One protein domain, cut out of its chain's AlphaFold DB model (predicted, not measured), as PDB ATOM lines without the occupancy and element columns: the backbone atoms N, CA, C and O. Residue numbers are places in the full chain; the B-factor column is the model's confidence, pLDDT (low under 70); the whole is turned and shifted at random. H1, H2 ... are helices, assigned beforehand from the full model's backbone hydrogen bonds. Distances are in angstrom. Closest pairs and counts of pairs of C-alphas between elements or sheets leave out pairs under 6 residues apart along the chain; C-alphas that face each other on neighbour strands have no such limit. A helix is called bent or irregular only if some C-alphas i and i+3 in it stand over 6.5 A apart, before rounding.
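AT A GLANCE: This is residues 237 to 282 of the 512 residues of the protein "Transposase, Ptta/En/Spm, plant" of Corchorus capsularis (UniProt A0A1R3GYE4). Three short helices form a loose row, H1 at one end, H2 in the middle and H3 at the other end, with each helix turned well across the next. H1, the longest, packs on H2, while H3 lies near H2 with few contacts, and a tail without a named element, residues 276 to 282, follows H3. The printed part has 46 residues with three named helices, in the order H1, H2, H3 along the chain, and no named strand; the class is all helix. It is only just compact, close to loose, with a radius of gyration of the C-alphas of 11.0 A, and the C-alphas span 27 by 25 by 16 A along their three main axes.

IN THESE COORDINATES: H1 is the longest helix, residues 237 to 248, and measures 16.0 A from first to last C-alpha; it begins at C-alpha 237 at (-4.316, -5.525, -10.095) and ends at C-alpha 248 at (-13.047, 7.462, -6.695). H2 is residues 254 to 262 and measures 11.9 A. H3 is residues 269 to 275 and measures 10.7 A, ending at C-alpha 275 at (-3.372, -9.293, 8.571). None of the three is bent or irregular.

HOW THE PARTS SIT: H1 and H2 touch, with 8 pairs of C-alphas within 8 A; the closest C-alphas are those of His 241 and Gly 257, 5.9 A apart. Their lines stand at a steep tilt of 65 degrees, and they run opposite ways. Their centres are 10.0 A apart. H2 and H3 are close but not clearly touching, with 1 pair of C-alphas within 8 A, those of Leu 259 and Ala 272 at 7.8 A. Their lines are about perpendicular, at 89 degrees, and their centres are 11.8 A apart. H1 and H3 are apart. In H1 and H2 every pair of O of residue i and N of residue i+4 is within hydrogen-bond range; in H3 1 of 3 such pairs is, and 1 of 4 pairs of O i and N i+3.

THE WHOLE: The two C-alphas farthest apart in the domain are those of Gly 249 and Leu 275, 27.9 A. The C-alphas of Thr 237 and Asp 282, the first and last printed residues, are 20.9 A apart. The printed part has no cut. The link from H1 to H2, 5 residues, is tight, and the link from H2 to H3, 6 residues, is short. The mean pLDDT of the printed part is 77.6. The model's confidence is low, under 70, in 19 residues, 264 to 282. The mean pLDDT is 95 in H1, 92 in H2 and 53 in H3.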
ATOM      1  N   THR A 237      -4.285  -6.624 -11.073       88.44
ATOM      2  CA  THR A 237      -4.316  -5.525 -10.095       88.44
ATOM      3  C   THR A 237      -4.367  -4.147 -10.761       88.44
ATOM      4  O   THR A 237      -5.038  -3.248 -10.262       88.44
ATOM      5  N   SER A 238      -3.746  -3.982 -11.933       89.75
ATOM      6  CA  SER A 238      -3.798  -2.736 -12.707       89.75
ATOM      7  C   SER A 238      -5.201  -2.409 -13.226       89.75
ATOM      8  O   SER A 238      -5.604  -1.247 -13.200       89.75
ATOM      9  N   VAL A 239      -5.983  -3.415 -13.634       94.25
ATOM     10  CA  VAL A 239      -7.389  -3.221 -14.025       94.25
ATOM     11  C   VAL A 239      -8.242  -2.874 -12.807       94.25
ATOM     12  O   VAL A 239      -9.108  -2.004 -12.910       94.25
ATOM     13  N   HIS A 240      -7.979  -3.478 -11.644       95.00
ATOM     14  CA  HIS A 240      -8.624  -3.065 -10.393       95.00
ATOM     15  C   HIS A 240      -8.285  -1.616 -10.022       95.00
ATOM     16  O   HIS A 240      -9.193  -0.853  -9.698       95.00
ATOM     17  N   HIS A 241      -7.022  -1.205 -10.155       95.62
ATOM     18  CA  HIS A 241      -6.595   0.178  -9.938       95.62
ATOM     19  C   HIS A 241      -7.287   1.156 -10.893       95.62
ATOM     20  O   HIS A 241      -7.793   2.176 -10.440       95.62
ATOM     21  N   ALA A 242      -7.369   0.843 -12.189       95.62
ATOM     22  CA  ALA A 242      -8.036   1.709 -13.163       95.62
ATOM     23  C   ALA A 242      -9.547   1.840 -12.894       95.62
ATOM     24  O   ALA A 242     -10.121   2.920 -13.050       95.62
ATOM     25  N   ARG A 243     -10.202   0.751 -12.466       97.38
ATOM     26  CA  ARG A 243     -11.615   0.775 -12.051       97.38
ATOM     27  C   ARG A 243     -11.809   1.631 -10.802       97.38
ATOM     28  O   ARG A 243     -12.666   2.507 -10.820       97.38
ATOM     29  N   LEU A 244     -10.974   1.443  -9.779       97.25
ATOM     30  CA  LEU A 244     -11.010   2.251  -8.558       97.25
ATOM     31  C   LEU A 244     -10.713   3.728  -8.818       97.25
ATOM     32  O   LEU A 244     -11.363   4.586  -8.238       97.25
ATOM     33  N   GLU A 245      -9.767   4.047  -9.702       98.00
ATOM     34  CA  GLU A 245      -9.451   5.435 -10.054       98.00
ATOM     35  C   GLU A 245     -10.650   6.138 -10.692       98.00
ATOM     36  O   GLU A 245     -10.950   7.292 -10.376       98.00
ATOM     37  N   LYS A 246     -11.392   5.415 -11.539       97.81
ATOM     38  CA  LYS A 246     -12.636   5.905 -12.134       97.81
ATOM     39  C   LYS A 246     -13.773   6.022 -11.112       97.81
ATOM     40  O   LYS A 246     -14.551   6.965 -11.206       97.81
ATOM     41  N   GLU A 247     -13.879   5.084 -10.171       97.19
ATOM     42  CA  GLU A 247     -14.893   5.084  -9.103       97.19
ATOM     43  C   GLU A 247     -14.665   6.221  -8.094       97.19
ATOM     44  O   GLU A 247     -15.611   6.903  -7.710       97.19
ATOM     45  N   LEU A 248     -13.413   6.457  -7.698       97.12
ATOM     46  CA  LEU A 248     -13.047   7.462  -6.695       97.12
ATOM     47  C   LEU A 248     -12.820   8.859  -7.290       97.12
ATOM     48  O   LEU A 248     -12.770   9.837  -6.546       97.12
ATOM     49  N   GLY A 249     -12.612   8.972  -8.605       98.00
ATOM     50  CA  GLY A 249     -12.210  10.226  -9.253       98.00
ATOM     51  C   GLY A 249     -10.814  10.715  -8.837       98.00
ATOM     52  O   GLY A 249     -10.452  11.860  -9.105       98.00
ATOM     53  N   ARG A 250     -10.031   9.858  -8.171       97.94
ATOM     54  CA  ARG A 250      -8.646  10.086  -7.747       97.94
ATOM     55  C   ARG A 250      -7.862   8.785  -7.815       97.94
ATOM     56  O   ARG A 250      -8.445   7.706  -7.753       97.94
ATOM     57  N   LYS A 251      -6.534   8.884  -7.857       96.94
ATOM     58  CA  LYS A 251      -5.660   7.711  -7.808       96.94
ATOM     59  C   LYS A 251      -5.929   6.913  -6.515       96.94
ATOM     60  O   LYS A 251      -5.881   7.510  -5.433       96.94
ATOM     61  N   PRO A 252      -6.238   5.605  -6.601       97.44
ATOM     62  CA  PRO A 252      -6.491   4.791  -5.422       97.44
ATOM     63  C   PRO A 252      -5.220   4.655  -4.593       97.44
ATOM     64  O   PRO A 252      -4.115   4.509  -5.129       97.44
ATOM     65  N   THR A 253      -5.387   4.694  -3.278       96.44
ATOM     66  CA  THR A 253      -4.320   4.358  -2.338       96.44
ATOM     67  C   THR A 253      -4.003   2.869  -2.433       96.44
ATOM     68  O   THR A 253      -4.820   2.053  -2.868       96.44
ATOM     69  N   ARG A 254      -2.801   2.482  -1.998       89.75
ATOM     70  CA  ARG A 254      -2.383   1.072  -1.999       89.75
ATOM     71  C   ARG A 254      -3.323   0.195  -1.162       89.75
ATOM     72  O   ARG A 254      -3.630  -0.918  -1.575       89.75
ATOM     73  N   LYS A 255      -3.816   0.721  -0.032       93.50
ATOM     74  CA  LYS A 255      -4.795   0.052   0.839       93.50
ATOM     75  C   LYS A 255      -6.116  -0.203   0.114       93.50
ATOM     76  O   LYS A 255      -6.623  -1.315   0.170       93.50
ATOM     77  N   GLU A 256      -6.637   0.782  -0.615       95.38
ATOM     78  CA  GLU A 256      -7.871   0.629  -1.404       95.38
ATOM     79  C   GLU A 256      -7.705  -0.393  -2.532       95.38
ATOM     80  O   GLU A 256      -8.583  -1.229  -2.740       95.38
ATOM     81  N   GLY A 257      -6.557  -0.372  -3.220       95.38
ATOM     82  CA  GLY A 257      -6.210  -1.378  -4.224       95.38
ATOM     83  C   GLY A 257      -6.195  -2.791  -3.643       95.38
ATOM     84  O   GLY A 257      -6.825  -3.686  -4.200       95.38
ATOM     85  N   PHE A 258      -5.541  -2.966  -2.491       92.38
ATOM     86  CA  PHE A 258      -5.457  -4.246  -1.789       92.38
ATOM     87  C   PHE A 258      -6.824  -4.742  -1.303       92.38
ATOM     88  O   PHE A 258      -7.185  -5.892  -1.545       92.38
ATOM     89  N   LEU A 259      -7.618  -3.881  -0.655       93.38
ATOM     90  CA  LEU A 259      -8.959  -4.240  -0.186       93.38
ATOM     91  C   LEU A 259      -9.874  -4.629  -1.352       93.38
ATOM     92  O   LEU A 259     -10.648  -5.566  -1.235       93.38
ATOM     93  N   ARG A 260      -9.738  -3.984  -2.513       93.06
ATOM     94  CA  ARG A 260     -10.523  -4.329  -3.704       93.06
ATOM     95  C   ARG A 260     -10.151  -5.679  -4.317       93.06
ATOM     96  O   ARG A 260     -11.001  -6.284  -4.966       93.06
ATOM     97  N   THR A 261      -8.897  -6.120  -4.192       92.25
ATOM     98  CA  THR A 261      -8.420  -7.381  -4.791       92.25
ATOM     99  C   THR A 261      -8.447  -8.558  -3.822       92.25
ATOM    100  O   THR A 261      -8.552  -9.701  -4.267       92.25
ATOM    101  N   HIS A 262      -8.333  -8.302  -2.519       84.81
ATOM    102  CA  HIS A 262      -8.155  -9.330  -1.487       84.81
ATOM    103  C   HIS A 262      -9.078  -9.177  -0.281       84.81
ATOM    104  O   HIS A 262      -9.198 -10.121   0.503       84.81
ATOM    105  N   GLY A 263      -9.738  -8.029  -0.126       85.19
ATOM    106  CA  GLY A 263     -10.839  -7.900   0.815       85.19
ATOM    107  C   GLY A 263     -11.972  -8.788   0.328       85.19
ATOM    108  O   GLY A 263     -12.643  -8.475  -0.650       85.19
ATOM    109  N   LYS A 264     -12.146  -9.941   0.973       66.94
ATOM    110  CA  LYS A 264     -13.416 -10.659   0.893       66.94
ATOM    111  C   LYS A 264     -14.470  -9.750   1.517       66.94
ATOM    112  O   LYS A 264     -14.163  -9.084   2.505       66.94
ATOM    113  N   ASP A 265     -15.683  -9.777   0.979       62.06
ATOM    114  CA  ASP A 265     -16.808  -8.949   1.441       62.06
ATOM    115  C   ASP A 265     -17.123  -9.121   2.949       62.06
ATOM    116  O   ASP A 265     -17.810  -8.288   3.532       62.06
ATOM    117  N   ASP A 266     -16.544 -10.137   3.603       56.03
ATOM    118  CA  ASP A 266     -16.766 -10.476   5.011       56.03
ATOM    119  C   ASP A 266     -15.627 -10.078   5.973       56.03
ATOM    120  O   ASP A 266     -15.759 -10.276   7.183       56.03
ATOM    121  N   ILE A 267     -14.491  -9.544   5.498       59.16
ATOM    122  CA  ILE A 267     -13.417  -9.124   6.418       59.16
ATOM    123  C   ILE A 267     -13.761  -7.738   6.958       59.16
ATOM    124  O   ILE A 267     -13.516  -6.721   6.309       59.16
ATOM    125  N   VAL A 268     -14.324  -7.715   8.169       52.53
ATOM    126  CA  VAL A 268     -14.550  -6.505   8.970       52.53
ATOM    127  C   VAL A 268     -13.280  -5.650   8.933       52.53
ATOM    128  O   VAL A 268     -12.188  -6.161   9.182       52.53
ATOM    129  N   GLU A 269     -13.411  -4.354   8.626       56.03
ATOM    130  CA  GLU A 269     -12.302  -3.419   8.340       56.03
ATOM    131  C   GLU A 269     -11.153  -3.436   9.374       56.03
ATOM    132  O   GLU A 269     -10.023  -3.062   9.052       56.03
ATOM    133  N   GLY A 270     -11.409  -3.914  10.598       53.62
ATOM    134  CA  GLY A 270     -10.414  -4.097  11.657       53.62
ATOM    135  C   GLY A 270      -9.486  -5.318  11.520       53.62
ATOM    136  O   GLY A 270      -8.382  -5.287  12.060       53.62
ATOM    137  N   GLU A 271      -9.863  -6.381  10.803       53.69
ATOM    138  CA  GLU A 271      -9.009  -7.574  10.628       53.69
ATOM    139  C   GLU A 271      -8.096  -7.474   9.400       53.69
ATOM    140  O   GLU A 271      -6.932  -7.875   9.461       53.69
ATOM    141  N   ALA A 272      -8.565  -6.862   8.306       51.53
ATOM    142  CA  ALA A 272      -7.756  -6.662   7.099       51.53
ATOM    143  C   ALA A 272      -6.547  -5.738   7.345       51.53
ATOM    144  O   ALA A 272      -5.491  -5.932   6.745       51.53
ATOM    145  N   ALA A 273      -6.691  -4.758   8.245       51.31
ATOM    146  CA  ALA A 273      -5.614  -3.851   8.643       51.31
ATOM    147  C   ALA A 273      -4.530  -4.526   9.505       51.31
ATOM    148  O   ALA A 273      -3.397  -4.062   9.516       51.31
ATOM    149  N   ASN A 274      -4.868  -5.625  10.192       54.69
ATOM    150  CA  ASN A 274      -3.945  -6.368  11.055       54.69
ATOM    151  C   ASN A 274      -3.259  -7.547  10.338       54.69
ATOM    152  O   ASN A 274      -2.163  -7.947  10.725       54.69
ATOM    153  N   LEU A 275      -3.891  -8.125   9.307       50.44
ATOM    154  CA  LEU A 275      -3.372  -9.293   8.571       50.44
ATOM    155  C   LEU A 275      -2.249  -8.963   7.584       50.44
ATOM    156  O   LEU A 275      -1.424  -9.812   7.255       50.44
ATOM    157  N   VAL A 276      -2.214  -7.726   7.117       52.72
ATOM    158  CA  VAL A 276      -1.116  -7.162   6.343       52.72
ATOM    159  C   VAL A 276      -0.677  -5.976   7.173       52.72
ATOM    160  O   VAL A 276      -1.542  -5.203   7.556       52.72
ATOM    161  N   GLY A 277       0.606  -5.826   7.500       45.84
ATOM    162  CA  GLY A 277       1.115  -4.669   8.249       45.84
ATOM    163  C   GLY A 277       0.961  -3.360   7.464       45.84
ATOM    164  O   GLY A 277       1.943  -2.748   7.070       45.84
ATOM    165  N   ILE A 278      -0.272  -2.955   7.164       52.56
ATOM    166  CA  ILE A 278      -0.630  -1.783   6.366       52.56
ATOM    167  C   ILE A 278      -0.406  -0.520   7.200       52.56
ATOM    168  O   ILE A 278      -0.081   0.514   6.629       52.56
ATOM    169  N   ASP A 279      -0.443  -0.631   8.530       49.66
ATOM    170  CA  ASP A 279      -0.047   0.439   9.451       49.66
ATOM    171  C   ASP A 279       1.459   0.780   9.381       49.66
ATOM    172  O   ASP A 279       1.887   1.766   9.975       49.66
ATOM    173  N   LEU A 280       2.279   0.018   8.638       51.38
ATOM    174  CA  LEU A 280       3.687   0.363   8.383       51.38
ATOM    175  C   LEU A 280       3.875   1.385   7.260       51.38
ATOM    176  O   LEU A 280       4.998   1.845   7.070       51.38
ATOM    177  N   PHE A 281       2.831   1.727   6.506       47.22
ATOM    178  CA  PHE A 281       2.930   2.682   5.408       47.22
ATOM    179  C   PHE A 281       2.074   3.904   5.714       47.22
ATOM    180  O   PHE A 281       0.862   3.798   5.898       47.22
ATOM    181  N   ASP A 282       2.705   5.072   5.762       56.38
ATOM    182  CA  ASP A 282       1.984   6.334   5.881       56.38
ATOM    183  C   ASP A 282       1.230   6.686   4.582       56.38
ATOM    184  O   ASP A 282       1.319   5.994   3.562       56.38
TER     185      ASP A 282